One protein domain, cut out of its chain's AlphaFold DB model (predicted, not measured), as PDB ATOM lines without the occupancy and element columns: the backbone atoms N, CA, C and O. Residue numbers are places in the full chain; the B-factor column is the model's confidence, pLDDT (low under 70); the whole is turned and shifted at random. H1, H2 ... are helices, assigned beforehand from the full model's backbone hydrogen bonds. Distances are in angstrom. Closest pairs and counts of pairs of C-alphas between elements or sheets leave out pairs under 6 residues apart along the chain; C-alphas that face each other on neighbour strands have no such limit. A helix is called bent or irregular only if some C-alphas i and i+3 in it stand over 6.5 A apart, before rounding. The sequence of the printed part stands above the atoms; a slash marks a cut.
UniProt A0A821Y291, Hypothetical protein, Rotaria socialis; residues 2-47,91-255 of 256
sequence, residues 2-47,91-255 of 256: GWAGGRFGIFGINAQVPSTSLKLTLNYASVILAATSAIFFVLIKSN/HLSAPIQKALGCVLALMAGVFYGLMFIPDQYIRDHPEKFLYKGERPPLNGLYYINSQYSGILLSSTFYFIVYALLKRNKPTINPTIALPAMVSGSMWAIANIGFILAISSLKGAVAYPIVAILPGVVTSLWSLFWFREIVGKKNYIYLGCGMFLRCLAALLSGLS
ATOM      1  N   GLY A   2     152.896 107.936 113.375       83.56
ATOM      2  CA  GLY A   2     153.629 109.083 112.796       83.56
ATOM      3  C   GLY A   2     152.985 110.452 113.046       83.56
ATOM      4  O   GLY A   2     153.652 111.367 113.519       83.56
ATOM      5  N   TRP A   3     151.661 110.556 112.875       89.75
ATOM      6  CA  TRP A   3     150.908 111.760 113.259       89.75
ATOM      7  C   TRP A   3     151.109 112.142 114.735       89.75
ATOM      8  O   TRP A   3     151.399 113.295 115.034       89.75
ATOM      9  N   ALA A   4     151.001 111.174 115.652       88.06
ATOM     10  CA  ALA A   4     151.177 111.410 117.085       88.06
ATOM     11  C   ALA A   4     152.620 111.826 117.414       88.06
ATOM     12  O   ALA A   4     152.819 112.721 118.228       88.06
ATOM     13  N   GLY A   5     153.606 111.231 116.730       85.75
ATOM     14  CA  GLY A   5     155.012 111.619 116.793       85.75
ATOM     15  C   GLY A   5     155.192 113.107 116.522       85.75
ATOM     16  O   GLY A   5     155.616 113.842 117.411       85.75
ATOM     17  N   GLY A   6     154.770 113.559 115.338       85.00
ATOM     18  CA  GLY A   6     154.848 114.970 114.956       85.00
ATOM     19  C   GLY A   6     154.000 115.887 115.840       85.00
ATOM     20  O   GLY A   6     154.462 116.954 116.233       85.00
ATOM     21  N   ARG A   7     152.776 115.485 116.206       88.94
ATOM     22  CA  ARG A   7     151.854 116.324 116.988       88.94
ATOM     23  C   ARG A   7     152.314 116.545 118.427       88.94
ATOM     24  O   ARG A   7     152.113 117.643 118.946       88.94
ATOM     25  N   PHE A   8     152.849 115.519 119.084       89.44
ATOM     26  CA  PHE A   8     153.193 115.562 120.510       89.44
ATOM     27  C   PHE A   8     154.690 115.699 120.783       89.44
ATOM     28  O   PHE A   8     155.065 115.853 121.939       89.44
ATOM     29  N   GLY A   9     155.542 115.658 119.758       87.50
ATOM     30  CA  GLY A   9     156.985 115.742 119.967       87.50
ATOM     31  C   GLY A   9     157.582 114.465 120.566       87.50
ATOM     32  O   GLY A   9     158.476 114.521 121.409       87.50
ATOM     33  N   ILE A  10     157.057 113.292 120.189       88.19
ATOM     34  CA  ILE A  10     157.527 112.013 120.749       88.19
ATOM     35  C   ILE A  10     159.018 111.834 120.415       88.19
ATOM     36  O   ILE A  10     159.433 112.100 119.292       88.19
ATOM     37  N   PHE A  11     159.810 111.367 121.385       90.00
ATOM     38  CA  PHE A  11     161.275 111.244 121.292       90.00
ATOM     39  C   PHE A  11     162.025 112.581 121.174       90.00
ATOM     40  O   PHE A  11     163.161 112.620 120.712       90.00
ATOM     41  N   GLY A  12     161.418 113.675 121.642       85.50
ATOM     42  CA  GLY A  12     162.083 114.968 121.789       85.50
ATOM     43  C   GLY A  12     162.121 115.813 120.519       85.50
ATOM     44  O   GLY A  12     162.787 116.837 120.524       85.50
ATOM     45  N   ILE A  13     161.426 115.418 119.450       89.12
ATOM     46  CA  ILE A  13     161.246 116.273 118.265       89.12
ATOM     47  C   ILE A  13     160.336 117.465 118.591       89.12
ATOM     48  O   ILE A  13     159.501 117.397 119.497       89.12
ATOM     49  N   ASN A  14     160.447 118.548 117.828       88.62
ATOM     50  CA  ASN A  14     159.614 119.728 118.017       88.62
ATOM     51  C   ASN A  14     158.145 119.398 117.721       88.62
ATOM     52  O   ASN A  14     157.798 118.894 116.648       88.62
ATOM     53  N   ALA A  15     157.262 119.701 118.675       88.88
ATOM     54  CA  ALA A  15     155.832 119.463 118.523       88.88
ATOM     55  C   ALA A  15     155.238 120.364 117.427       88.88
ATOM     56  O   ALA A  15     155.314 121.592 117.472       88.88
ATOM     57  N   GLN A  16     154.586 119.745 116.448       86.25
ATOM     58  CA  GLN A  16     153.981 120.414 115.302       86.25
ATOM     59  C   GLN A  16     152.504 120.694 115.587       86.25
ATOM     60  O   GLN A  16     151.614 119.927 115.210       86.25
ATOM     61  N   VAL A  17     152.238 121.794 116.293       85.50
ATOM     62  CA  VAL A  17     150.875 122.216 116.642       85.50
ATOM     63  C   VAL A  17     150.324 123.167 115.570       85.50
ATOM     64  O   VAL A  17     150.996 124.144 115.230       85.50
ATOM     65  N   PRO A  18     149.116 122.918 115.024       83.88
ATOM     66  CA  PRO A  18     148.451 123.864 114.131       83.88
ATOM     67  C   PRO A  18     148.258 125.241 114.782       83.88
ATOM     68  O   PRO A  18     147.954 125.337 115.968       83.88
ATOM     69  N   SER A  19     148.395 126.311 113.995       80.38
ATOM     70  CA  SER A  19     148.468 127.702 114.481       80.38
ATOM     71  C   SER A  19     147.168 128.264 115.069       80.38
ATOM     72  O   SER A  19     147.183 129.311 115.707       80.38
ATOM     73  N   THR A  20     146.028 127.622 114.811       87.00
ATOM     74  CA  THR A  20     144.700 128.145 115.154       87.00
ATOM     75  C   THR A  20     143.812 127.021 115.667       87.00
ATOM     76  O   THR A  20     143.884 125.900 115.161       87.00
ATOM     77  N   SER A  21     142.913 127.327 116.608       87.25
ATOM     78  CA  SER A  21     141.963 126.360 117.178       87.25
ATOM     79  C   SER A  21     141.108 125.665 116.113       87.25
ATOM     80  O   SER A  21     140.861 124.469 116.217       87.25
ATOM     81  N   LEU A  22     140.720 126.372 115.042       88.56
ATOM     82  CA  LEU A  22     139.998 125.772 113.917       88.56
ATOM     83  C   LEU A  22     140.841 124.708 113.194       88.56
ATOM     84  O   LEU A  22     140.385 123.581 113.022       88.56
ATOM     85  N   LYS A  23     142.088 125.033 112.823       88.12
ATOM     86  CA  LYS A  23     143.012 124.088 112.168       88.12
ATOM     87  C   LYS A  23     143.310 122.885 113.056       88.12
ATOM     88  O   LYS A  23     143.391 121.761 112.572       88.12
ATOM     89  N   LEU A  24     143.422 123.110 114.364       88.75
ATOM     90  CA  LEU A  24     143.588 122.046 115.344       88.75
ATOM     91  C   LEU A  24     142.398 121.077 115.318       88.75
ATOM     92  O   LEU A  24     142.607 119.871 115.196       88.75
ATOM     93  N   THR A  25     141.166 121.586 115.364       91.62
ATOM     94  CA  THR A  25     139.958 120.754 115.287       91.62
ATOM     95  C   THR A  25     139.891 119.973 113.978       91.62
ATOM     96  O   THR A  25     139.616 118.776 114.002       91.62
ATOM     97  N   LEU A  26     140.203 120.609 112.843       90.25
ATOM     98  CA  LEU A  26     140.235 119.948 111.533       90.25
ATOM     99  C   LEU A  26     141.272 118.817 111.488       90.25
ATOM    100  O   LEU A  26     140.980 117.731 110.987       90.25
ATOM    101  N   ASN A  27     142.451 119.036 112.073       91.38
ATOM    102  CA  ASN A  27     143.508 118.035 112.136       91.38
ATOM    103  C   ASN A  27     143.077 116.804 112.950       91.38
ATOM    104  O   ASN A  27     143.173 115.679 112.463       91.38
ATOM    105  N   TYR A  28     142.526 116.998 114.150       92.25
ATOM    106  CA  TYR A  28     142.024 115.889 114.971       92.25
ATOM    107  C   TYR A  28     140.831 115.180 114.323       92.25
ATOM    108  O   TYR A  28     140.792 113.949 114.293       92.25
ATOM    109  N   ALA A  29     139.893 115.938 113.749       92.81
ATOM    110  CA  ALA A  29     138.765 115.381 113.014       92.81
ATOM    111  C   ALA A  29     139.242 114.496 111.853       92.81
ATOM    112  O   ALA A  29     138.720 113.398 111.677       92.81
ATOM    113  N   SER A  30     140.279 114.917 111.115       91.06
ATOM    114  CA  SER A  30     140.851 114.122 110.022       91.06
ATOM    115  C   SER A  30     141.362 112.758 110.495       91.06
ATOM    116  O   SER A  30     141.063 111.738 109.877       91.06
ATOM    117  N   VAL A  31     142.062 112.712 111.630       90.81
ATOM    118  CA  VAL A  31     142.623 111.473 112.183       90.81
ATOM    119  C   VAL A  31     141.518 110.552 112.688       90.81
ATOM    120  O   VAL A  31     141.560 109.349 112.427       90.81
ATOM    121  N   ILE A  32     140.505 111.108 113.356       92.94
ATOM    122  CA  ILE A  32     139.348 110.346 113.841       92.94
ATOM    123  C   ILE A  32     138.561 109.764 112.664       92.94
ATOM    124  O   ILE A  32     138.240 108.577 112.673       92.94
ATOM    125  N   LEU A  33     138.283 110.555 111.622       91.81
ATOM    126  CA  LEU A  33     137.606 110.055 110.423       91.81
ATOM    127  C   LEU A  33     138.448 108.995 109.703       91.81
ATOM    128  O   LEU A  33     137.900 107.977 109.281       91.81
ATOM    129  N   ALA A  34     139.766 109.185 109.598       89.00
ATOM    130  CA  ALA A  34     140.659 108.195 109.001       89.00
ATOM    131  C   ALA A  34     140.636 106.867 109.777       89.00
ATOM    132  O   ALA A  34     140.530 105.804 109.158       89.00
ATOM    133  N   ALA A  35     140.653 106.909 111.111       89.38
ATOM    134  CA  ALA A  35     140.541 105.722 111.958       89.38
ATOM    135  C   ALA A  35     139.173 105.036 111.805       89.38
ATOM    136  O   ALA A  35     139.114 103.835 111.548       89.38
ATOM    137  N   THR A  36     138.077 105.799 111.867       90.75
ATOM    138  CA  THR A  36     136.713 105.276 111.688       90.75
ATOM    139  C   THR A  36     136.521 104.661 110.303       90.75
ATOM    140  O   THR A  36     135.888 103.616 110.172       90.75
ATOM    141  N   SER A  37     137.121 105.246 109.261       89.19
ATOM    142  CA  SER A  37     137.054 104.696 107.904       89.19
ATOM    143  C   SER A  37     137.616 103.275 107.828       89.19
ATOM    144  O   SER A  37     137.060 102.447 107.113       89.19
ATOM    145  N   ALA A  38     138.664 102.953 108.600       85.44
ATOM    146  CA  ALA A  38     139.288 101.632 108.590       85.44
ATOM    147  C   ALA A  38     138.316 100.523 109.026       85.44
ATOM    148  O   ALA A  38     138.389  99.418 108.494       85.44
ATOM    149  N   ILE A  39     137.359 100.834 109.909       88.38
ATOM    150  CA  ILE A  39     136.317  99.895 110.347       88.38
ATOM    151  C   ILE A  39     135.480  99.434 109.149       88.38
ATOM    152  O   ILE A  39     135.240  98.241 108.996       88.38
ATOM    153  N   PHE A  40     135.104 100.347 108.248       88.19
ATOM    154  CA  PHE A  40     134.339  99.998 107.048       88.19
ATOM    155  C   PHE A  40     135.099  99.031 106.135       88.19
ATOM    156  O   PHE A  40     134.486  98.122 105.588       88.19
ATOM    157  N   PHE A  41     136.423  99.176 106.015       82.75
ATOM    158  CA  PHE A  41     137.249  98.263 105.216       82.75
ATOM    159  C   PHE A  41     137.393  96.880 105.857       82.75
ATOM    160  O   PHE A  41     137.380  95.887 105.140       82.75
ATOM    161  N   VAL A  42     137.463  96.796 107.190       84.50
ATOM    162  CA  VAL A  42     137.477  95.509 107.912       84.50
ATOM    163  C   VAL A  42     136.169  94.732 107.712       84.50
ATOM    164  O   VAL A  42     136.168  93.504 107.723       84.50
ATOM    165  N   LEU A  43     135.051  95.432 107.503       85.94
ATOM    166  CA  LEU A  43     133.742  94.816 107.271       85.94
ATOM    167  C   LEU A  43     133.542  94.316 105.829       85.94
ATOM    168  O   LEU A  43     132.587  93.575 105.579       85.94
ATOM    169  N   ILE A  44     134.416  94.689 104.887       83.44
ATOM    170  CA  ILE A  44     134.361  94.189 103.511       83.44
ATOM    171  C   ILE A  44     134.792  92.725 103.515       83.44
ATOM    172  O   ILE A  44     135.938  92.390 103.810       83.44
ATOM    173  N   LYS A  45     133.872  91.834 103.142       77.38
ATOM    174  CA  LYS A  45     134.211  90.431 102.899       77.38
ATOM    175  C   LYS A  45     134.725  90.295 101.474       77.38
ATOM    176  O   LYS A  45     133.958  90.539 100.542       77.38
ATOM    177  N   SER A  46     135.981  89.884 101.307       64.06
ATOM    178  CA  SER A  46     136.432  89.400 100.003       64.06
ATOM    179  C   SER A  46     135.740  88.072  99.724       64.06
ATOM    180  O   SER A  46     135.841  87.138 100.526       64.06
ATOM    181  N   ASN A  47     135.030  87.980  98.601       56.56
ATOM    182  CA  ASN A  47     134.573  86.693  98.098       56.56
ATOM    183  C   ASN A  47     135.755  86.034  97.391       56.56
ATOM    184  O   ASN A  47     135.767  85.893  96.172       56.56
ATOM    185  N   HIS A  91     152.405  74.273 113.589       75.69
ATOM    186  CA  HIS A  91     152.119  73.659 114.888       75.69
ATOM    187  C   HIS A  91     151.363  74.573 115.870       75.69
ATOM    188  O   HIS A  91     150.935  74.108 116.927       75.69
ATOM    189  N   LEU A  92     151.180  75.861 115.557       82.69
ATOM    190  CA  LEU A  92     150.428  76.785 116.410       82.69
ATOM    191  C   LEU A  92     148.919  76.682 116.155       82.69
ATOM    192  O   LEU A  92     148.469  76.540 115.021       82.69
ATOM    193  N   SER A  93     148.110  76.839 117.207       86.75
ATOM    194  CA  SER A  93     146.651  76.880 117.060       86.75
ATOM    195  C   SER A  93     146.193  78.141 116.311       86.75
ATOM    196  O   SER A  93     146.800  79.212 116.420       86.75
ATOM    197  N   ALA A  94     145.079  78.040 115.577       85.88
ATOM    198  CA  ALA A  94     144.544  79.143 114.773       85.88
ATOM    199  C   ALA A  94     144.313  80.460 115.557       85.88
ATOM    200  O   ALA A  94     144.583  81.531 115.007       85.88
ATOM    201  N   PRO A  95     143.858  80.447 116.831       90.31
ATOM    202  CA  PRO A  95     143.769  81.670 117.629       90.31
ATOM    203  C   PRO A  95     145.133  82.324 117.885       90.31
ATOM    204  O   PRO A  95     145.244  83.546 117.808       90.31
ATOM    205  N   ILE A  96     146.174  81.525 118.141       88.75
ATOM    206  CA  ILE A  96     147.524  82.031 118.420       88.75
ATOM    207  C   ILE A  96     148.142  82.611 117.146       88.75
ATOM    208  O   ILE A  96     148.709  83.699 117.192       88.75
ATOM    209  N   GLN A  97     147.977  81.952 115.995       85.94
ATOM    210  CA  GLN A  97     148.436  82.488 114.707       85.94
ATOM    211  C   GLN A  97     147.804  83.855 114.401       85.94
ATOM    212  O   GLN A  97     148.506  84.790 114.017       85.94
ATOM    213  N   LYS A  98     146.490  84.005 114.631       87.56
ATOM    214  CA  LYS A  98     145.789  85.292 114.473       87.56
ATOM    215  C   LYS A  98     146.310  86.347 115.444       87.56
ATOM    216  O   LYS A  98     146.562  87.473 115.030       87.56
ATOM    217  N   ALA A  99     146.498  85.987 116.714       91.38
ATOM    218  CA  ALA A  99     147.031  86.902 117.718       91.38
ATOM    219  C   ALA A  99     148.443  87.385 117.352       91.38
ATOM    220  O   ALA A  99     148.695  88.588 117.363       91.38
ATOM    221  N   LEU A 100     149.335  86.474 116.951       90.50
ATOM    222  CA  LEU A 100     150.688  86.808 116.501       90.50
ATOM    223  C   LEU A 100     150.670  87.720 115.273       90.50
ATOM    224  O   LEU A 100     151.362  88.735 115.269       90.50
ATOM    225  N   GLY A 101     149.844  87.413 114.270       89.38
ATOM    226  CA  GLY A 101     149.678  88.263 113.091       89.38
ATOM    227  C   GLY A 101     149.210  89.676 113.450       89.38
ATOM    228  O   GLY A 101     149.785  90.654 112.976       89.38
ATOM    229  N   CYS A 102     148.225  89.802 114.345       90.38
ATOM    230  CA  CYS A 102     147.754  91.099 114.834       90.38
ATOM    231  C   CYS A 102     148.850  91.874 115.581       90.38
ATOM    232  O   CYS A 102     149.034  93.063 115.328       90.38
ATOM    233  N   VAL A 103     149.596  91.218 116.475       94.00
ATOM    234  CA  VAL A 103     150.688  91.854 117.232       94.00
ATOM    235  C   VAL A 103     151.789  92.339 116.291       94.00
ATOM    236  O   VAL A 103     152.196  93.498 116.374       94.00
ATOM    237  N   LEU A 104     152.224  91.498 115.351       91.44
ATOM    238  CA  LEU A 104     153.238  91.861 114.361       91.44
ATOM    239  C   LEU A 104     152.770  93.011 113.462       91.44
ATOM    240  O   LEU A 104     153.549  93.923 113.194       91.44
ATOM    241  N   ALA A 105     151.498  93.024 113.052       90.50
ATOM    242  CA  ALA A 105     150.927  94.114 112.262       90.50
ATOM    243  C   ALA A 105     150.905  95.445 113.034       90.50
ATOM    244  O   ALA A 105     151.252  96.491 112.480       90.50
ATOM    245  N   LEU A 106     150.549  95.417 114.324       92.19
ATOM    246  CA  LEU A 106     150.597  96.599 115.188       92.19
ATOM    247  C   LEU A 106     152.031  97.104 115.359       92.19
ATOM    248  O   LEU A 106     152.277  98.299 115.191       92.19
ATOM    249  N   MET A 107     152.983  96.208 115.633       93.56
ATOM    250  CA  MET A 107     154.399  96.561 115.740       93.56
ATOM    251  C   MET A 107     154.923  97.175 114.440       93.56
ATOM    252  O   MET A 107     155.532  98.244 114.474       93.56
ATOM    253  N   ALA A 108     154.631  96.560 113.292       91.06
ATOM    254  CA  ALA A 108     155.002  97.089 111.985       91.06
ATOM    255  C   ALA A 108     154.419  98.494 111.759       91.06
ATOM    256  O   ALA A 108     155.136  99.398 111.335       91.06
ATOM    257  N   GLY A 109     153.149  98.716 112.115       88.94
ATOM    258  CA  GLY A 109     152.512 100.032 112.032       88.94
ATOM    259  C   GLY A 109     153.146 101.083 112.953       88.94
ATOM    260  O   GLY A 109     153.256 102.254 112.576       88.94
ATOM    261  N   VAL A 110     153.597 100.683 114.147       91.56
ATOM    262  CA  VAL A 110     154.347 101.558 115.059       91.56
ATOM    263  C   VAL A 110     155.685 101.944 114.434       91.56
ATOM    264  O   VAL A 110     155.935 103.136 114.272       91.56
ATOM    265  N   PHE A 111     156.502 100.973 114.015       91.00
ATOM    266  CA  PHE A 111     157.812 101.239 113.411       91.00
ATOM    267  C   PHE A 111     157.711 102.062 112.126       91.00
ATOM    268  O   PHE A 111     158.444 103.036 111.972       91.00
ATOM    269  N   TYR A 112     156.753 101.751 111.251       87.81
ATOM    270  CA  TYR A 112     156.504 102.534 110.040       87.81
ATOM    271  C   TYR A 112     156.130 103.985 110.366       87.81
ATOM    272  O   TYR A 112     156.594 104.923 109.726       87.81
ATOM    273  N   GLY A 113     155.330 104.198 111.415       85.69
ATOM    274  CA  GLY A 113     155.008 105.541 111.885       85.69
ATOM    275  C   GLY A 113     156.206 106.298 112.465       85.69
ATOM    276  O   GLY A 113     156.224 107.522 112.393       85.69
ATOM    277  N   LEU A 114     157.185 105.594 113.035       88.56
ATOM    278  CA  LEU A 114     158.355 106.189 113.686       88.56
ATOM    279  C   LEU A 114     159.569 106.342 112.755       88.56
ATOM    280  O   LEU A 114     160.551 106.959 113.155       88.56
ATOM    281  N   MET A 115     159.515 105.827 111.523       88.69
ATOM    282  CA  MET A 115     160.696 105.723 110.657       88.69
ATOM    283  C   MET A 115     161.375 107.061 110.319       88.69
ATOM    284  O   MET A 115     162.577 107.079 110.081       88.69
ATOM    285  N   PHE A 116     160.639 108.179 110.342       85.88
ATOM    286  CA  PHE A 116     161.189 109.520 110.081       85.88
ATOM    287  C   PHE A 116     161.559 110.307 111.343       85.88
ATOM    288  O   PHE A 116     162.099 111.405 111.236       85.88
ATOM    289  N   ILE A 117     161.300 109.772 112.539       88.06
ATOM    290  CA  ILE A 117     161.637 110.454 113.796       88.06
ATOM    291  C   ILE A 117     163.145 110.730 113.918       88.06
ATOM    292  O   ILE A 117     163.478 111.849 114.296       88.06
ATOM    293  N   PRO A 118     164.067 109.802 113.578       89.50
ATOM    294  CA  PRO A 118     165.501 110.081 113.681       89.50
ATOM    295  C   PRO A 118     165.958 111.229 112.772       89.50
ATOM    296  O   PRO A 118     166.690 112.111 113.212       89.50
ATOM    297  N   ASP A 119     165.483 111.242 111.523       87.62
ATOM    298  CA  ASP A 119     165.734 112.329 110.569       87.62
ATOM    299  C   ASP A 119     165.184 113.661 111.103       87.62
ATOM    300  O   ASP A 119     165.892 114.667 111.144       87.62
ATOM    301  N   GLN A 120     163.943 113.667 111.594       87.56
ATOM    302  CA  GLN A 120     163.354 114.871 112.165       87.56
ATOM    303  C   GLN A 120     164.104 115.346 113.423       87.56
ATOM    304  O   GLN A 120     164.305 116.544 113.591       87.56
ATOM    305  N   TYR A 121     164.578 114.435 114.274       89.56
ATOM    306  CA  TYR A 121     165.320 114.771 115.489       89.56
ATOM    307  C   TYR A 121     166.628 115.512 115.202       89.56
ATOM    308  O   TYR A 121     166.936 116.488 115.887       89.56
ATOM    309  N   ILE A 122     167.379 115.071 114.187       89.50
ATOM    310  CA  ILE A 122     168.622 115.733 113.763       89.50
ATOM    311  C   ILE A 122     168.320 117.133 113.225       89.50
ATOM    312  O   ILE A 122     169.030 118.087 113.541       89.50
ATOM    313  N   ARG A 123     167.236 117.266 112.451       86.50
ATOM    314  CA  ARG A 123     166.795 118.550 111.894       86.50
ATOM    315  C   ARG A 123     166.280 119.526 112.948       86.50
ATOM    316  O   ARG A 123     166.460 120.728 112.781       86.50
ATOM    317  N   ASP A 124     165.669 119.016 114.013       88.25
ATOM    318  CA  ASP A 124     165.162 119.810 115.135       88.25
ATOM    319  C   ASP A 124     166.267 120.232 116.123       88.25
ATOM    320  O   ASP A 124     166.074 121.210 116.842       88.25
ATOM    321  N   HIS A 125     167.421 119.547 116.126       89.06
ATOM    322  CA  HIS A 125     168.581 119.850 116.984       89.06
ATOM    323  C   HIS A 125     169.891 120.024 116.194       89.06
ATOM    324  O   HIS A 125     170.877 119.318 116.456       89.06
ATOM    325  N   PRO A 126     169.949 120.938 115.214       85.50
ATOM    326  CA  PRO A 126     171.118 121.091 114.352       85.50
ATOM    327  C   PRO A 126     172.397 121.449 115.126       85.50
ATOM    328  O   PRO A 126     173.497 121.136 114.677       85.50
ATOM    329  N   GLU A 127     172.271 122.070 116.298       86.31
ATOM    330  CA  GLU A 127     173.377 122.418 117.190       86.31
ATOM    331  C   GLU A 127     174.092 121.203 117.795       86.31
ATOM    332  O   GLU A 127     175.280 121.289 118.100       86.31
ATOM    333  N   LYS A 128     173.406 120.062 117.941       86.69
ATOM    334  CA  LYS A 128     173.994 118.828 118.493       86.69
ATOM    335  C   LYS A 128     174.743 118.004 117.448       86.69
ATOM    336  O   LYS A 128     175.566 117.168 117.809       86.69
ATOM    337  N   PHE A 129     174.458 118.231 116.169       85.44
ATOM    338  CA  PHE A 129     174.949 117.419 115.053       85.44
ATOM    339  C   PHE A 129     175.845 118.215 114.099       85.44
ATOM    340  O   PHE A 129     175.884 117.945 112.899       85.44
ATOM    341  N   LEU A 130     176.574 119.198 114.632       85.06
ATOM    342  CA  LEU A 130     177.573 119.939 113.871       85.06
ATOM    343  C   LEU A 130     178.685 118.991 113.413       85.06
ATOM    344  O   LEU A 130     179.358 118.361 114.230       85.06
ATOM    345  N   TYR A 131     178.913 118.928 112.105       79.69
ATOM    346  CA  TYR A 131     180.015 118.171 111.525       79.69
ATOM    347  C   TYR A 131     180.958 119.142 110.829       79.69
ATOM    348  O   TYR A 131     180.545 119.901 109.960       79.69
ATOM    349  N   LYS A 132     182.232 119.150 111.239       83.25
ATOM    350  CA  LYS A 132     183.252 120.085 110.724       83.25
ATOM    351  C   LYS A 132     182.845 121.570 110.806       83.25
ATOM    352  O   LYS A 132     183.231 122.366 109.962       83.25
ATOM    353  N   GLY A 133     182.077 121.944 111.831       78.62
ATOM    354  CA  GLY A 133     181.594 123.319 112.014       78.62
ATOM    355  C   GLY A 133     180.401 123.702 111.131       78.62
ATOM    356  O   GLY A 133     179.882 124.808 111.270       78.62
ATOM    357  N   GLU A 134     179.921 122.798 110.276       83.62
ATOM    358  CA  GLU A 134     178.739 123.006 109.444       83.62
ATOM    359  C   GLU A 134     177.494 122.395 110.091       83.62
ATOM    360  O   GLU A 134     177.545 121.351 110.751       83.62
ATOM    361  N   ARG A 135     176.353 123.072 109.910       82.25
ATOM    362  CA  ARG A 135     175.052 122.578 110.371       82.25
ATOM    363  C   ARG A 135     174.564 121.449 109.467       82.25
ATOM    364  O   ARG A 135     174.770 121.518 108.255       82.25
ATOM    365  N   PRO A 136     173.866 120.452 110.026       84.81
ATOM    366  CA  PRO A 136     173.270 119.406 109.218       84.81
ATOM    367  C   PRO A 136     172.207 119.994 108.272       84.81
ATOM    368  O   PRO A 136     171.578 121.014 108.585       84.81
ATOM    369  N   PRO A 137     171.982 119.367 107.106       82.69
ATOM    370  CA  PRO A 137     170.986 119.836 106.158       82.69
ATOM    371  C   PRO A 137     169.585 119.793 106.781       82.69
ATOM    372  O   PRO A 137     169.191 118.806 107.398       82.69
ATOM    373  N   LEU A 138     168.808 120.861 106.586       80.62
ATOM    374  CA  LEU A 138     167.425 120.959 107.080       80.62
ATOM    375  C   LEU A 138     166.412 120.279 106.147       80.62
ATOM    376  O   LEU A 138     165.290 119.959 106.541       80.62
ATOM    377  N   ASN A 139     166.786 120.056 104.888       82.81
ATOM    378  CA  ASN A 139     165.931 119.351 103.945       82.81
ATOM    379  C   ASN A 139     166.031 117.835 104.193       82.81
ATOM    380  O   ASN A 139     167.122 117.268 104.136       82.81
ATOM    381  N   GLY A 140     164.889 117.183 104.430       81.31
ATOM    382  CA  GLY A 140     164.813 115.746 104.719       81.31
ATOM    383  C   GLY A 140     165.329 114.865 103.576       81.31
ATOM    384  O   GLY A 140     165.737 113.730 103.798       81.31
ATOM    385  N   LEU A 141     165.377 115.394 102.347       85.69
ATOM    386  CA  LEU A 141     165.893 114.660 101.190       85.69
ATOM    387  C   LEU A 141     167.353 114.223 101.343       85.69
ATOM    388  O   LEU A 141     167.718 113.170 100.829       85.69
ATOM    389  N   TYR A 142     168.184 114.975 102.067       86.75
ATOM    390  CA  TYR A 142     169.592 114.606 102.252       86.75
ATOM    391  C   TYR A 142     169.773 113.348 103.117       86.75
ATOM    392  O   TYR A 142     170.795 112.674 103.016       86.75
ATOM    393  N   TYR A 143     168.765 112.982 103.912       87.81
ATOM    394  CA  TYR A 143     168.798 111.795 104.770       87.81
ATOM    395  C   TYR A 143     168.293 110.535 104.063       87.81
ATOM    396  O   TYR A 143     168.474 109.425 104.570       87.81
ATOM    397  N   ILE A 144     167.727 110.671 102.857       88.81
ATOM    398  CA  ILE A 144     167.132 109.550 102.124       88.81
ATOM    399  C   ILE A 144     168.159 108.470 101.778       88.81
ATOM    400  O   ILE A 144     167.874 107.279 101.877       88.81
ATOM    401  N   ASN A 145     169.388 108.881 101.451       87.81
ATOM    402  CA  ASN A 145     170.470 107.957 101.128       87.81
ATOM    403  C   ASN A 145     170.844 107.090 102.339       87.81
ATOM    404  O   ASN A 145     171.054 105.884 102.202       87.81
ATOM    405  N   SER A 146     170.869 107.683 103.537       90.88
ATOM    406  CA  SER A 146     171.111 106.947 104.782       90.88
ATOM    407  C   SER A 146     169.978 105.963 105.072       90.88
ATOM    408  O   SER A 146     170.236 104.820 105.448       90.88
ATOM    409  N   GLN A 147     168.724 106.376 104.860       89.81
ATOM    410  CA  GLN A 147     167.558 105.516 105.056       89.81
ATOM    411  C   GLN A 147     167.579 104.310 104.106       89.81
ATOM    412  O   GLN A 147     167.416 103.175 104.551       89.81
ATOM    413  N   TYR A 148     167.827 104.527 102.812       91.69
ATOM    414  CA  TYR A 148     167.877 103.449 101.819       91.69
ATOM    415  C   TYR A 148     169.066 102.516 102.032       91.69
ATOM    416  O   TYR A 148     168.908 101.300 101.928       91.69
ATOM    417  N   SER A 149     170.222 103.054 102.429       93.56
ATOM    418  CA  SER A 149     171.376 102.239 102.821       93.56
ATOM    419  C   SER A 149     171.045 101.349 104.023       93.56
ATOM    420  O   SER A 149     171.351 100.160 104.011       93.56
ATOM    421  N   GLY A 150     170.348 101.884 105.031       92.88
ATOM    422  CA  GLY A 150     169.882 101.107 106.182       92.88
ATOM    423  C   GLY A 150     168.908  99.987 105.800       92.88
ATOM    424  O   GLY A 150     169.028  98.870 106.305       92.88
ATOM    425  N   ILE A 151     167.982 100.250 104.871       92.31
ATOM    426  CA  ILE A 151     167.042  99.243 104.352       92.31
ATOM    427  C   ILE A 151     167.782  98.146 103.587       92.31
ATOM    428  O   ILE A 151     167.492  96.966 103.791       92.31
ATOM    429  N   LEU A 152     168.751  98.512 102.747       93.31
ATOM    430  CA  LEU A 152     169.555  97.557 101.985       93.31
ATOM    431  C   LEU A 152     170.387  96.670 102.917       93.31
ATOM    432  O   LEU A 152     170.367  95.448 102.774       93.31
ATOM    433  N   LEU A 153     171.064  97.267 103.903       95.69
ATOM    434  CA  LEU A 153     171.835  96.536 104.911       95.69
ATOM    435  C   LEU A 153     170.945  95.586 105.717       95.69
ATOM    436  O   LEU A 153     171.290  94.419 105.880       95.69
ATOM    437  N   SER A 154     169.776  96.052 106.162       94.12
ATOM    438  CA  SER A 154     168.832  95.234 106.935       94.12
ATOM    439  C   SER A 154     168.260  94.082 106.106       94.12
ATOM    440  O   SER A 154     168.203  92.951 106.581       94.12
ATOM    441  N   SER A 155     167.892  94.344 104.849       92.38
ATOM    442  CA  SER A 155     167.406  93.319 103.913       92.38
ATOM    443  C   SER A 155     168.481  92.274 103.620       92.38
ATOM    444  O   SER A 155     168.201  91.077 103.611       92.38
ATOM    445  N   THR A 156     169.727  92.719 103.445       94.12
ATOM    446  CA  THR A 156     170.878  91.837 103.226       94.12
ATOM    447  C   THR A 156     171.146  90.981 104.459       94.12
ATOM    448  O   THR A 156     171.298  89.769 104.341       94.12
ATOM    449  N   PHE A 157     171.143  91.581 105.650       95.88
ATOM    450  CA  PHE A 157     171.303  90.856 106.907       95.88
ATOM    451  C   PHE A 157     170.209  89.798 107.094       95.88
ATOM    452  O   PHE A 157     170.515  88.641 107.372       95.88
ATOM    453  N   TYR A 158     168.944  90.166 106.869       92.50
ATOM    454  CA  TYR A 158     167.819  89.234 106.922       92.50
ATOM    455  C   TYR A 158     168.002  88.064 105.945       92.50
ATOM    456  O   TYR A 158     167.826  86.906 106.324       92.50
ATOM    457  N   PHE A 159     168.417  88.352 104.709       91.12
ATOM    458  CA  PHE A 159     168.679  87.326 103.705       91.12
ATOM    459  C   PHE A 159     169.834  86.396 104.098       91.12
ATOM    460  O   PHE A 159     169.711  85.183 103.949       91.12
ATOM    461  N   ILE A 160     170.926  86.935 104.654       93.38
ATOM    462  CA  ILE A 160     172.056  86.139 105.154       93.38
ATOM    463  C   ILE A 160     171.591  85.200 106.267       93.38
ATOM    464  O   ILE A 160     171.874  84.005 106.211       93.38
ATOM    465  N   VAL A 161     170.844  85.704 107.254       92.56
ATOM    466  CA  VAL A 161     170.306  84.874 108.344       92.56
ATOM    467  C   VAL A 161     169.411  83.768 107.786       92.56
ATOM    468  O   VAL A 161     169.579  82.606 108.148       92.56
ATOM    469  N   TYR A 162     168.508  84.097 106.860       88.38
ATOM    470  CA  TYR A 162     167.650  83.113 106.199       88.38
ATOM    471  C   TYR A 162     168.459  82.043 105.445       88.38
ATOM    472  O   TYR A 162     168.216  80.848 105.622       88.38
ATOM    473  N   ALA A 163     169.469  82.448 104.672       89.00
ATOM    474  CA  ALA A 163     170.344  81.532 103.947       89.00
ATOM    475  C   ALA A 163     171.137  80.616 104.895       89.00
ATOM    476  O   ALA A 163     171.252  79.420 104.628       89.00
ATOM    477  N   LEU A 164     171.630  81.137 106.024       90.81
ATOM    478  CA  LEU A 164     172.319  80.345 107.049       90.81
ATOM    479  C   LEU A 164     171.384  79.306 107.686       90.81
ATOM    480  O   LEU A 164     171.752  78.135 107.787       90.81
ATOM    481  N   LEU A 165     170.160  79.702 108.053       87.50
ATOM    482  CA  LEU A 165     169.154  78.795 108.621       87.50
ATOM    483  C   LEU A 165     168.760  77.682 107.639       87.50
ATOM    484  O   LEU A 165     168.599  76.529 108.038       87.50
ATOM    485  N   LYS A 166     168.679  78.004 106.345       84.31
ATOM    486  CA  LYS A 166     168.428  77.046 105.258       84.31
ATOM    487  C   LYS A 166     169.696  76.330 104.763       84.31
ATOM    488  O   LYS A 166     169.651  75.665 103.732       84.31
ATOM    489  N   ARG A 167     170.831  76.441 105.471       87.88
ATOM    490  CA  ARG A 167     172.118  75.797 105.124       87.88
ATOM    491  C   ARG A 167     172.540  76.048 103.670       87.88
ATOM    492  O   ARG A 167     172.924  75.125 102.953       87.88
ATOM    493  N   ASN A 168     172.448  77.305 103.246       86.44
ATOM    494  CA  ASN A 168     172.763  77.785 101.901       86.44
ATOM    495  C   ASN A 168     171.896  77.177 100.777       86.44
ATOM    496  O   ASN A 168     172.310  77.148  99.620       86.44
ATOM    497  N   LYS A 169     170.681  76.710 101.099       85.81
ATOM    498  CA  LYS A 169     169.650  76.303 100.127       85.81
ATOM    499  C   LYS A 169     168.364  77.138 100.286       85.81
ATOM    500  O   LYS A 169     167.328  76.586 100.654       85.81
ATOM    501  N   PRO A 170     168.421  78.471 100.093       85.19
ATOM    502  CA  PRO A 170     167.230  79.315 100.146       85.19
ATOM    503  C   PRO A 170     166.293  79.017  98.966       85.19
ATOM    504  O   PRO A 170     166.737  78.893  97.825       85.19
ATOM    505  N   THR A 171     164.992  78.948  99.230       84.69
ATOM    506  CA  THR A 171     163.943  78.806  98.217       84.69
ATOM    507  C   THR A 171     163.494  80.201  97.782       84.69
ATOM    508  O   THR A 171     162.822  80.919  98.515       84.69
ATOM    509  N   ILE A 172     163.902  80.632  96.587       83.06
ATOM    510  CA  ILE A 172     163.496  81.924  96.018       83.06
ATOM    511  C   ILE A 172     162.758  81.648  94.721       83.06
ATOM    512  O   ILE A 172     163.308  81.038  93.807       83.06
ATOM    513  N   ASN A 173     161.516  82.115  94.622       84.56
ATOM    514  CA  ASN A 173     160.766  82.024  93.380       84.56
ATOM    515  C   ASN A 173     161.284  83.101  92.395       84.56
ATOM    516  O   ASN A 173     161.154  84.295  92.677       84.56
ATOM    517  N   PRO A 174     161.877  82.727  91.246       82.31
ATOM    518  CA  PRO A 174     162.437  83.700  90.307       82.31
ATOM    519  C   PRO A 174     161.358  84.572  89.648       82.31
ATOM    520  O   PRO A 174     161.621  85.724  89.307       82.31
ATOM    521  N   THR A 175     160.124  84.075  89.533       87.25
ATOM    522  CA  THR A 175     159.003  84.773  88.885       87.25
ATOM    523  C   THR A 175     158.581  86.034  89.643       87.25
ATOM    524  O   THR A 175     158.094  86.985  89.036       87.25
ATOM    525  N   ILE A 176     158.799  86.087  90.963       88.69
ATOM    526  CA  ILE A 176     158.450  87.256  91.789       88.69
ATOM    527  C   ILE A 176     159.589  88.273  91.922       88.69
ATOM    528  O   ILE A 176     159.345  89.391  92.373       88.69
ATOM    529  N   ALA A 177     160.814  87.929  91.511       87.00
ATOM    530  CA  ALA A 177     161.988  88.771  91.730       87.00
ATOM    531  C   ALA A 177     161.888  90.118  90.993       87.00
ATOM    532  O   ALA A 177     162.037  91.178  91.605       87.00
ATOM    533  N   LEU A 178     161.565  90.096  89.695       88.44
ATOM    534  CA  LEU A 178     161.418  91.320  88.899       88.44
ATOM    535  C   LEU A 178     160.214  92.176  89.342       88.44
ATOM    536  O   LEU A 178     160.408  93.372  89.575       88.44
ATOM    537  N   PRO A 179     158.998  91.620  89.539       89.75
ATOM    538  CA  PRO A 179     157.881  92.387  90.094       89.75
ATOM    539  C   PRO A 179     158.192  93.030  91.453       89.75
ATOM    540  O   PRO A 179     157.812  94.179  91.690       89.75
ATOM    541  N   ALA A 180     158.924  92.334  92.329       88.44
ATOM    542  CA  ALA A 180     159.335  92.872  93.623       88.44
ATOM    543  C   ALA A 180     160.287  94.071  93.478       88.44
ATOM    544  O   ALA A 180     160.117  95.072  94.174       88.44
ATOM    545  N   MET A 181     161.238  94.023  92.539       90.56
ATOM    546  CA  MET A 181     162.130  95.154  92.257       90.56
ATOM    547  C   MET A 181     161.373  96.385  91.743       90.56
ATOM    548  O   MET A 181     161.643  97.511  92.176       90.56
ATOM    549  N   VAL A 182     160.402  96.186  90.846       93.44
ATOM    550  CA  VAL A 182     159.558  97.274  90.327       93.44
ATOM    551  C   VAL A 182     158.723  97.883  91.453       93.44
ATOM    552  O   VAL A 182     158.705  99.103  91.614       93.44
ATOM    553  N   SER A 183     158.103  97.047  92.290       90.25
ATOM    554  CA  SER A 183     157.349  97.501  93.463       90.25
ATOM    555  C   SER A 183     158.225  98.283  94.451       90.25
ATOM    556  O   SER A 183     157.830  99.358  94.903       90.25
ATOM    557  N   GLY A 184     159.446  97.810  94.723       91.25
ATOM    558  CA  GLY A 184     160.419  98.515  95.563       91.25
ATOM    559  C   GLY A 184     160.805  99.884  94.999       91.25
ATOM    560  O   GLY A 184     160.874 100.866  95.738       91.25
ATOM    561  N   SER A 185     160.970  99.978  93.680       92.69
ATOM    562  CA  SER A 185     161.265 101.239  92.988       92.69
ATOM    563  C   SER A 185     160.096 102.225  93.088       92.69
ATOM    564  O   SER A 185     160.294 103.396  93.408       92.69
ATOM    565  N   MET A 186     158.861 101.746  92.897       91.62
ATOM    566  CA  MET A 186     157.648 102.547  93.097       91.62
ATOM    567  C   MET A 186     157.534 103.054  94.541       91.62
ATOM    568  O   MET A 186     157.245 104.231  94.764       91.62
ATOM    569  N   TRP A 187     157.800 102.187  95.523       90.56
ATOM    570  CA  TRP A 187     157.813 102.557  96.937       90.56
ATOM    571  C   TRP A 187     158.883 103.615  97.239       90.56
ATOM    572  O   TRP A 187     158.598 104.578  97.953       90.56
ATOM    573  N   ALA A 188     160.083 103.491  96.666       91.19
ATOM    574  CA  ALA A 188     161.153 104.468  96.842       91.19
ATOM    575  C   ALA A 188     160.741 105.847  96.304       91.19
ATOM    576  O   ALA A 188     160.833 106.833  97.028       91.19
ATOM    577  N   ILE A 189     160.202 105.922  95.081       91.56
ATOM    578  CA  ILE A 189     159.711 107.180  94.488       91.56
ATOM    579  C   ILE A 189     158.622 107.812  95.371       91.56
ATOM    580  O   ILE A 189     158.671 109.010  95.662       91.56
ATOM    581  N   ALA A 190     157.673 107.004  95.854       90.25
ATOM    582  CA  ALA A 190     156.619 107.469  96.752       90.25
ATOM    583  C   ALA A 190     157.176 108.021  98.079       90.25
ATOM    584  O   ALA A 190     156.680 109.033  98.575       90.25
ATOM    585  N   ASN A 191     158.233 107.413  98.633       89.81
ATOM    586  CA  ASN A 191     158.884 107.905  99.851       89.81
ATOM    587  C   ASN A 191     159.577 109.252  99.648       89.81
ATOM    588  O   ASN A 191     159.477 110.106 100.527       89.81
ATOM    589  N   ILE A 192     160.202 109.493  98.488       90.62
ATOM    590  CA  ILE A 192     160.764 110.818  98.161       90.62
ATOM    591  C   ILE A 192     159.657 111.878  98.210       90.62
ATOM    592  O   ILE A 192     159.796 112.909  98.873       90.62
ATOM    593  N   GLY A 193     158.526 111.594  97.554       89.75
ATOM    594  CA  GLY A 193     157.354 112.469  97.566       89.75
ATOM    595  C   GLY A 193     156.805 112.694  98.976       89.75
ATOM    596  O   GLY A 193     156.421 113.811  99.324       89.75
ATOM    597  N   PHE A 194     156.827 111.664  99.821       88.88
ATOM    598  CA  PHE A 194     156.374 111.783 101.201       88.88
ATOM    599  C   PHE A 194     157.288 112.680 102.049       88.88
ATOM    600  O   PHE A 194     156.797 113.553 102.764       88.88
ATOM    601  N   ILE A 195     158.609 112.534 101.936       86.38
ATOM    602  CA  ILE A 195     159.575 113.384 102.651       86.38
ATOM    603  C   ILE A 195     159.413 114.857 102.250       86.38
ATOM    604  O   ILE A 195     159.445 115.749 103.106       86.38
ATOM    605  N   LEU A 196     159.188 115.119 100.958       86.62
ATOM    606  CA  LEU A 196     158.873 116.457 100.456       86.62
ATOM    607  C   LEU A 196     157.578 117.000 101.071       86.62
ATOM    608  O   LEU A 196     157.557 118.129 101.557       86.62
ATOM    609  N   ALA A 197     156.520 116.188 101.121       86.19
ATOM    610  CA  ALA A 197     155.253 116.582 101.732       86.19
ATOM    611  C   ALA A 197     155.397 116.902 103.230       86.19
ATOM    612  O   ALA A 197     154.853 117.903 103.692       86.19
ATOM    613  N   ILE A 198     156.164 116.105 103.984       83.56
ATOM    614  CA  ILE A 198     156.464 116.378 105.401       83.56
ATOM    615  C   ILE A 198     157.211 117.707 105.545       83.56
ATOM    616  O   ILE A 198     156.901 118.487 106.442       83.56
ATOM    617  N   SER A 199     158.172 117.976 104.660       81.50
ATOM    618  CA  SER A 199     158.983 119.197 104.715       81.50
ATOM    619  C   SER A 199     158.169 120.457 104.384       81.50
ATOM    620  O   SER A 199     158.442 121.511 104.950       81.50
ATOM    621  N   SER A 200     157.142 120.348 103.533       83.19
ATOM    622  CA  SER A 200     156.293 121.480 103.130       83.19
ATOM    623  C   SER A 200     155.051 121.687 104.011       83.19
ATOM    624  O   SER A 200     154.724 122.824 104.337       83.19
ATOM    625  N   LEU A 201     154.342 120.617 104.403       79.44
ATOM    626  CA  LEU A 201     153.065 120.694 105.140       79.44
ATOM    627  C   LEU A 201     153.196 120.400 106.643       79.44
ATOM    628  O   LEU A 201     152.217 120.534 107.375       79.44
ATOM    629  N   LYS A 202     154.394 120.022 107.114       81.38
ATOM    630  CA  LYS A 202     154.652 119.423 108.437       81.38
ATOM    631  C   LYS A 202     154.039 118.019 108.562       81.38
ATOM    632  O   LYS A 202     153.002 117.687 107.984       81.38
ATOM    633  N   GLY A 203     154.677 117.166 109.360       76.81
ATOM    634  CA  GLY A 203     154.244 115.791 109.621       76.81
ATOM    635  C   GLY A 203     152.798 115.691 110.122       76.81
ATOM    636  O   GLY A 203     152.051 114.834 109.652       76.81
ATOM    637  N   ALA A 204     152.361 116.599 111.000       78.56
ATOM    638  CA  ALA A 204     150.996 116.602 111.543       78.56
ATOM    639  C   ALA A 204     149.891 116.649 110.465       78.56
ATOM    640  O   ALA A 204     148.786 116.168 110.714       78.56
ATOM    641  N   VAL A 205     150.179 117.170 109.269       81.56
ATOM    642  CA  VAL A 205     149.238 117.238 108.139       81.56
ATOM    643  C   VAL A 205     149.567 116.206 107.058       81.56
ATOM    644  O   VAL A 205     148.662 115.624 106.457       81.56
ATOM    645  N   ALA A 206     150.851 115.935 106.820       85.62
ATOM    646  CA  ALA A 206     151.286 115.000 105.786       85.62
ATOM    647  C   ALA A 206     150.968 113.529 106.132       85.62
ATOM    648  O   ALA A 206     150.550 112.769 105.256       85.62
ATOM    649  N   TYR A 207     151.120 113.118 107.401       84.12
ATOM    650  CA  TYR A 207     150.900 111.725 107.821       84.12
ATOM    651  C   TYR A 207     149.461 111.234 107.592       84.12
ATOM    652  O   TYR A 207     149.309 110.134 107.055       84.12
ATOM    653  N   PRO A 208     148.401 111.987 107.958       84.06
ATOM    654  CA  PRO A 208     147.036 111.563 107.659       84.06
ATOM    655  C   PRO A 208     146.770 111.438 106.154       84.06
ATOM    656  O   PRO A 208     146.189 110.444 105.733       84.06
ATOM    657  N   ILE A 209     147.251 112.375 105.329       85.00
ATOM    658  CA  ILE A 209     147.063 112.334 103.866       85.00
ATOM    659  C   ILE A 209     147.686 111.057 103.280       85.00
ATOM    660  O   ILE A 209     147.024 110.313 102.553       85.00
ATOM    661  N   VAL A 210     148.932 110.749 103.651       85.25
ATOM    662  CA  VAL A 210     149.638 109.553 103.161       85.25
ATOM    663  C   VAL A 210     149.056 108.250 103.702       85.25
ATOM    664  O   VAL A 210     149.105 107.238 103.011       85.25
ATOM    665  N   ALA A 211     148.447 108.241 104.886       80.62
ATOM    666  CA  ALA A 211     147.746 107.056 105.384       80.62
ATOM    667  C   ALA A 211     146.452 106.747 104.602       80.62
ATOM    668  O   ALA A 211     145.965 105.617 104.622       80.62
ATOM    669  N   ILE A 212     145.880 107.746 103.924       84.88
ATOM    670  CA  ILE A 212     144.572 107.655 103.273       84.88
ATOM    671  C   ILE A 212     144.696 107.295 101.790       84.88
ATOM    672  O   ILE A 212     144.042 106.357 101.327       84.88
ATOM    673  N   LEU A 213     145.510 108.047 101.042       82.69
ATOM    674  CA  LEU A 213     145.556 107.990  99.575       82.69
ATOM    675  C   LEU A 213     145.901 106.596  99.018       82.69
ATOM    676  O   LEU A 213     145.146 106.103  98.177       82.69
ATOM    677  N   PRO A 214     146.959 105.905  99.493       83.69
ATOM    678  CA  PRO A 214     147.294 104.563  99.021       83.69
ATOM    679  C   PRO A 214     146.161 103.564  99.258       83.69
ATOM    680  O   PRO A 214     145.908 102.709  98.413       83.69
ATOM    681  N   GLY A 215     145.428 103.702 100.368       82.06
ATOM    682  CA  GLY A 215     144.272 102.862 100.673       82.06
ATOM    683  C   GLY A 215     143.137 103.039  99.665       82.06
ATOM    684  O   GLY A 215     142.551 102.051  99.229       82.06
ATOM    685  N   VAL A 216     142.848 104.278  99.253       84.44
ATOM    686  CA  VAL A 216     141.843 104.561  98.213       84.44
ATOM    687  C   VAL A 216     142.277 103.965  96.875       84.44
ATOM    688  O   VAL A 216     141.512 103.214  96.276       84.44
ATOM    689  N   VAL A 217     143.518 104.217  96.446       86.94
ATOM    690  CA  VAL A 217     144.054 103.690  95.177       86.94
ATOM    691  C   VAL A 217     144.036 102.161  95.161       86.94
ATOM    692  O   VAL A 217     143.541 101.566  94.207       86.94
ATOM    693  N   THR A 218     144.490 101.519  96.241       84.94
ATOM    694  CA  THR A 218     144.489 100.051  96.373       84.94
ATOM    695  C   THR A 218     143.072  99.489  96.296       84.94
ATOM    696  O   THR A 218     142.836  98.470  95.650       84.94
ATOM    697  N   SER A 219     142.103 100.171  96.907       84.75
ATOM    698  CA  SER A 219     140.708  99.728  96.892       84.75
ATOM    699  C   SER A 219     140.071  99.862  95.509       84.75
ATOM    700  O   SER A 219     139.348  98.964  95.083       84.75
ATOM    701  N   LEU A 220     140.368 100.943  94.777       86.94
ATOM    702  CA  LEU A 220     139.929 101.115  93.389       86.94
ATOM    703  C   LEU A 220     140.569 100.069  92.473       86.94
ATOM    704  O   LEU A 220     139.884  99.490  91.633       86.94
ATOM    705  N   TRP A 221     141.855  99.778  92.671       88.19
ATOM    706  CA  TRP A 221     142.551  98.722  91.942       88.19
ATOM    707  C   TRP A 221     141.914  97.347  92.200       88.19
ATOM    708  O   TRP A 221     141.611  96.613  91.260       88.19
ATOM    709  N   SER A 222     141.608  97.037  93.462       83.75
ATOM    710  CA  SER A 222     140.928  95.793  93.864       83.75
ATOM    711  C   SER A 222     139.516  95.678  93.276       83.75
ATOM    712  O   SER A 222     139.082  94.593  92.889       83.75
ATOM    713  N   LEU A 223     138.800  96.803  93.164       84.12
ATOM    714  CA  LEU A 223     137.455  96.868  92.598       84.12
ATOM    715  C   LEU A 223     137.446  96.687  91.071       84.12
ATOM    716  O   LEU A 223     136.671  95.885  90.557       84.12
ATOM    717  N   PHE A 224     138.275  97.443  90.345       86.00
ATOM    718  CA  PHE A 224     138.217  97.496  88.881       86.00
ATOM    719  C   PHE A 224     139.035  96.401  88.198       86.00
ATOM    720  O   PHE A 224     138.570  95.830  87.209       86.00
ATOM    721  N   TRP A 225     140.235  96.115  88.712       83.94
ATOM    722  CA  TRP A 225     141.161  95.170  88.094       83.94
ATOM    723  C   TRP A 225     140.893  93.742  88.560       83.94
ATOM    724  O   TRP A 225     140.524  92.887  87.757       83.94
ATOM    725  N   PHE A 226     141.021  93.495  89.866       84.06
ATOM    726  CA  PHE A 226     140.876  92.148  90.425       84.06
ATOM    727  C   PHE A 226     139.417  91.717  90.602       84.06
ATOM    728  O   PHE A 226     139.129  90.524  90.628       84.06
ATOM    729  N   ARG A 227     138.487  92.681  90.677       81.50
ATOM    730  CA  ARG A 227     137.045  92.439  90.868       81.50
ATOM    731  C   ARG A 227     136.744  91.569  92.099       81.50
ATOM    732  O   ARG A 227     135.776  90.815  92.108       81.50
ATOM    733  N   GLU A 228     137.560  91.694  93.145       77.25
ATOM    734  CA  GLU A 228     137.476  90.887  94.379       77.25
ATOM    735  C   GLU A 228     136.322  91.320  95.292       77.25
ATOM    736  O   GLU A 228     135.741  90.530  96.043       77.25
ATOM    737  N   ILE A 229     135.957  92.599  95.221       78.75
ATOM    738  CA  ILE A 229     134.890  93.177  96.029       78.75
ATOM    739  C   ILE A 229     133.585  93.014  95.258       78.75
ATOM    740  O   ILE A 229     133.291  93.798  94.364       78.75
ATOM    741  N   VAL A 230     132.792  92.001  95.606       78.19
ATOM    742  CA  VAL A 230     131.497  91.735  94.965       78.19
ATOM    743  C   VAL A 230     130.366  91.823  95.986       78.19
ATOM    744  O   VAL A 230     130.481  91.347  97.115       78.19
ATOM    745  N   GLY A 231     129.244  92.418  95.579       84.19
ATOM    746  CA  GLY A 231     127.989  92.426  96.332       84.19
ATOM    747  C   GLY A 231     127.569  93.811  96.824       84.19
ATOM    748  O   GLY A 231     128.386  94.625  97.243       84.19
ATOM    749  N   LYS A 232     126.252  94.067  96.820       84.94
ATOM    750  CA  LYS A 232     125.669  95.383  97.153       84.94
ATOM    751  C   LYS A 232     126.114  95.909  98.524       84.94
ATOM    752  O   LYS A 232     126.458  97.078  98.640       84.94
ATOM    753  N   LYS A 233     126.151  95.050  99.551       86.31
ATOM    754  CA  LYS A 233     126.590  95.433 100.907       86.31
ATOM    755  C   LYS A 233     128.075  95.810 100.948       86.31
ATOM    756  O   LYS A 233     128.422  96.833 101.523       86.31
ATOM    757  N   ASN A 234     128.928  95.034 100.279       87.06
ATOM    758  CA  ASN A 234     130.361  95.310 100.181       87.06
ATOM    759  C   ASN A 234     130.642  96.615  99.422       87.06
ATOM    760  O   ASN A 234     131.488  97.392  99.854       87.06
ATOM    761  N   TYR A 235     129.888  96.907  98.357       87.81
ATOM    762  CA  TYR A 235     129.984  98.189  97.652       87.81
ATOM    763  C   TYR A 235     129.561  99.379  98.516       87.81
ATOM    764  O   TYR A 235     130.201 100.424  98.444       87.81
ATOM    765  N   ILE A 236     128.532  99.229  99.360       89.19
ATOM    766  CA  ILE A 236     128.131 100.280 100.307       89.19
ATOM    767  C   ILE A 236     129.241 100.519 101.338       89.19
ATOM    768  O   ILE A 236     129.638 101.664 101.534       89.19
ATOM    769  N   TYR A 237     129.792  99.464 101.951       90.56
ATOM    770  CA  TYR A 237     130.897  99.611 102.906       90.56
ATOM    771  C   TYR A 237     132.130 100.251 102.266       90.56
ATOM    772  O   TYR A 237     132.711 101.168 102.846       90.56
ATOM    773  N   LEU A 238     132.478  99.832 101.048       89.06
ATOM    774  CA  LEU A 238     133.563 100.424 100.278       89.06
ATOM    775  C   LEU A 238     133.297 101.907  99.980       89.06
ATOM    776  O   LEU A 238     134.162 102.741 100.234       89.06
ATOM    777  N   GLY A 239     132.101 102.249  99.496       89.81
ATOM    778  CA  GLY A 239     131.695 103.625  99.204       89.81
ATOM    779  C   GLY A 239     131.765 104.532 100.432       89.81
ATOM    780  O   GLY A 239     132.406 105.581 100.384       89.81
ATOM    781  N   CYS A 240     131.182 104.104 101.555       91.38
ATOM    782  CA  CYS A 240     131.242 104.834 102.823       91.38
ATOM    783  C   CYS A 240     132.685 104.991 103.323       91.38
ATOM    784  O   CYS A 240     133.087 106.089 103.707       91.38
ATOM    785  N   GLY A 241     133.481 103.918 103.278       90.94
ATOM    786  CA  GLY A 241     134.887 103.946 103.675       90.94
ATOM    787  C   GLY A 241     135.715 104.911 102.823       90.94
ATOM    788  O   GLY A 241     136.476 105.710 103.369       90.94
ATOM    789  N   MET A 242     135.539 104.889 101.498       90.56
ATOM    790  CA  MET A 242     136.206 105.811 100.570       90.56
ATOM    791  C   MET A 242     135.774 107.259 100.798       90.56
ATOM    792  O   MET A 242     136.627 108.140 100.844       90.56
ATOM    793  N   PHE A 243     134.479 107.510 100.997       92.50
ATOM    794  CA  PHE A 243     133.968 108.852 101.269       92.50
ATOM    795  C   PHE A 243     134.576 109.441 102.548       92.50
ATOM    796  O   PHE A 243     135.124 110.543 102.519       92.50
ATOM    797  N   LEU A 244     134.557 108.682 103.650       92.00
ATOM    798  CA  LEU A 244     135.170 109.100 104.914       92.00
ATOM    799  C   LEU A 244     136.674 109.349 104.766       92.00
ATOM    800  O   LEU A 244     137.203 110.284 105.364       92.00
ATOM    801  N   ARG A 245     137.357 108.548 103.943       90.50
ATOM    802  CA  ARG A 245     138.774 108.731 103.621       90.50
ATOM    803  C   ARG A 245     139.039 110.015 102.846       90.50
ATOM    804  O   ARG A 245     139.881 110.801 103.269       90.50
ATOM    805  N   CYS A 246     138.307 110.272 101.770       91.31
ATOM    806  CA  CYS A 246     138.444 111.514 101.012       91.31
ATOM    807  C   CYS A 246     138.158 112.739 101.890       91.31
ATOM    808  O   CYS A 246     138.923 113.701 101.870       91.31
ATOM    809  N   LEU A 247     137.114 112.678 102.723       92.88
ATOM    810  CA  LEU A 247     136.790 113.745 103.666       92.88
ATOM    811  C   LEU A 247     137.909 113.959 104.697       92.88
ATOM    812  O   LEU A 247     138.301 115.096 104.945       92.88
ATOM    813  N   ALA A 248     138.477 112.886 105.251       91.25
ATOM    814  CA  ALA A 248     139.624 112.974 106.150       91.25
ATOM    815  C   ALA A 248     140.848 113.613 105.472       91.25
ATOM    816  O   ALA A 248     141.491 114.474 106.068       91.25
ATOM    817  N   ALA A 249     141.157 113.256 104.222       89.94
ATOM    818  CA  ALA A 249     142.276 113.853 103.491       89.94
ATOM    819  C   ALA A 249     142.062 115.353 103.244       89.94
ATOM    820  O   ALA A 249     142.988 116.139 103.447       89.94
ATOM    821  N   LEU A 250     140.840 115.754 102.876       91.75
ATOM    822  CA  LEU A 250     140.466 117.160 102.710       91.75
ATOM    823  C   LEU A 250     140.627 117.938 104.020       91.75
ATOM    824  O   LEU A 250     141.295 118.970 104.037       91.75
ATOM    825  N   LEU A 251     140.082 117.420 105.126       91.56
ATOM    826  CA  LEU A 251     140.204 118.026 106.457       91.56
ATOM    827  C   LEU A 251     141.667 118.152 106.898       91.56
ATOM    828  O   LEU A 251     142.050 119.174 107.463       91.56
ATOM    829  N   SER A 252     142.491 117.139 106.611       89.19
ATOM    830  CA  SER A 252     143.924 117.189 106.895       89.19
ATOM    831  C   SER A 252     144.599 118.292 106.083       89.19
ATOM    832  O   SER A 252     145.288 119.126 106.662       89.19
ATOM    833  N   GLY A 253     144.354 118.367 104.771       87.75
ATOM    834  CA  GLY A 253     144.909 119.417 103.910       87.75
ATOM    835  C   GLY A 253     144.506 120.830 104.342       87.75
ATOM    836  O   GLY A 253     145.352 121.716 104.402       87.75
ATOM    837  N   LEU A 254     143.245 121.024 104.738       89.12
ATOM    838  CA  LEU A 254     142.727 122.283 105.296       89.12
ATOM    839  C   LEU A 254     143.332 122.641 106.667       89.12
ATOM    840  O   LEU A 254     143.201 123.780 107.117       89.12
ATOM    841  N   SER A 255     143.966 121.682 107.348       87.00
ATOM    842  CA  SER A 255     144.606 121.890 108.650       87.00
ATOM    843  C   SER A 255     146.071 122.347 108.580       87.00
ATOM    844  O   SER A 255     146.631 122.663 109.634       87.00
TER     845      SER A 255
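What this domain is: This is residues 2 to 47 and 91 to 255 of the 256 residues of the protein "Hypothetical protein" of Rotaria socialis (UniProt A0A821Y291). The model is a loose fan of helices, gathered at one end round H1 and the arm H7a, and spread open at the other, where residues 94 to 108 of H3, 149 to 158 of H5 and 174 to 187 of H6 stand free. H2 and H8 lie side by side with H7a packed on both, while H5 and H6 make a V-shaped hairpin that meets H7a through H6. The printed part has 211 residues with eight named helices, H1 to H8 in chain order, and no named strand; its class is all helix, with mostly aligned packing, 8 of 9 touching pairs being at a shallow tilt. It is only just loose, close to compact, with a radius of gyration of the C-alphas of 20.3 A and spans of 58 by 55 by 33 A.

How they stand to each other: Start at the longest helix, H6, residues 174 to 201. By its hydrogen bonds H7, residues 203 to 226, is one helix, but it is bent: C-alphas 211 and 214 are 6.8 A apart, and its arms H7a, residues 203 to 211, and H7b, residues 214 to 226, stand at a shallow tilt of 9 degrees. H7 is the hub, touching four other helices. H6 and H7a form a hairpin at 32 degrees, closest at C-alphas 198 and 206, 5.4 A. H7a touches H8, residues 232 to 254, closest at C-alphas 209 and 249, 5.0 A; H7b and H8 only just touch, with 3 pairs of C-alphas within 8 A, closest at 216 and 242, 6.2 A. H2, residues 21 to 42, touches H8 at a shallow tilt of 21 degrees, opposite ways, closest at C-alphas 30 and 248, 4.2 A; H2 touches H7a with residues 27 to 34 alone, closest at C-alphas 31 and 208, 6.3 A. H1, residues 2 to 8, touches H7a, closest at C-alphas 3 and 204, 5.1 A. H3, residues 94 to 114, touches H1 with residues 110 to 114 alone, at a steep tilt of 58 degrees, closest at C-alphas 113 and 2, 3.9 A. H5, residues 140 to 165, forms a hairpin with H6 through residues 140 to 144 alone, closest at C-alphas 140 and 195, 6.1 A, and another with H4, residues 117 to 124, closest at C-alphas 143 and 119, 6.6 A. Every O i to N i+4 pair is within hydrogen-bond range in H1, H3, H4 and H8; in H2 it is 15 of 18, H5 19 of 22, H6 22 of 24, H7a 3 of 5 and H7b 8 of 9.

Where its parts are: Find C-alpha 2 at (153.629, 109.083, 112.796), where H1 begins, and C-alpha 254 at (142.727, 122.283, 105.296), where H8 ends. H6 begins at C-alpha 174, (162.437, 83.700, 90.307), and runs 40.9 A; H5 runs 37.4 A, H8 32.9 A, H2 32.5 A and H3 30.4 A. H5 and H6 are only just irregular: C-alphas 142 and 145 are 6.8 A apart, and 175 and 178 are 7.0 A apart.

The domain as a whole: The two C-alphas farthest apart are those of Gly 133 and Lys 232, 64.3 A. Residues 48 to 90 are not printed, and C-alphas 47 and 91 are 27.6 A apart across the cut. The links H1 to H2 and H4 to H5 are long. Mean pLDDT of the printed part is 87.3, and residues 46 to 47 are under 70.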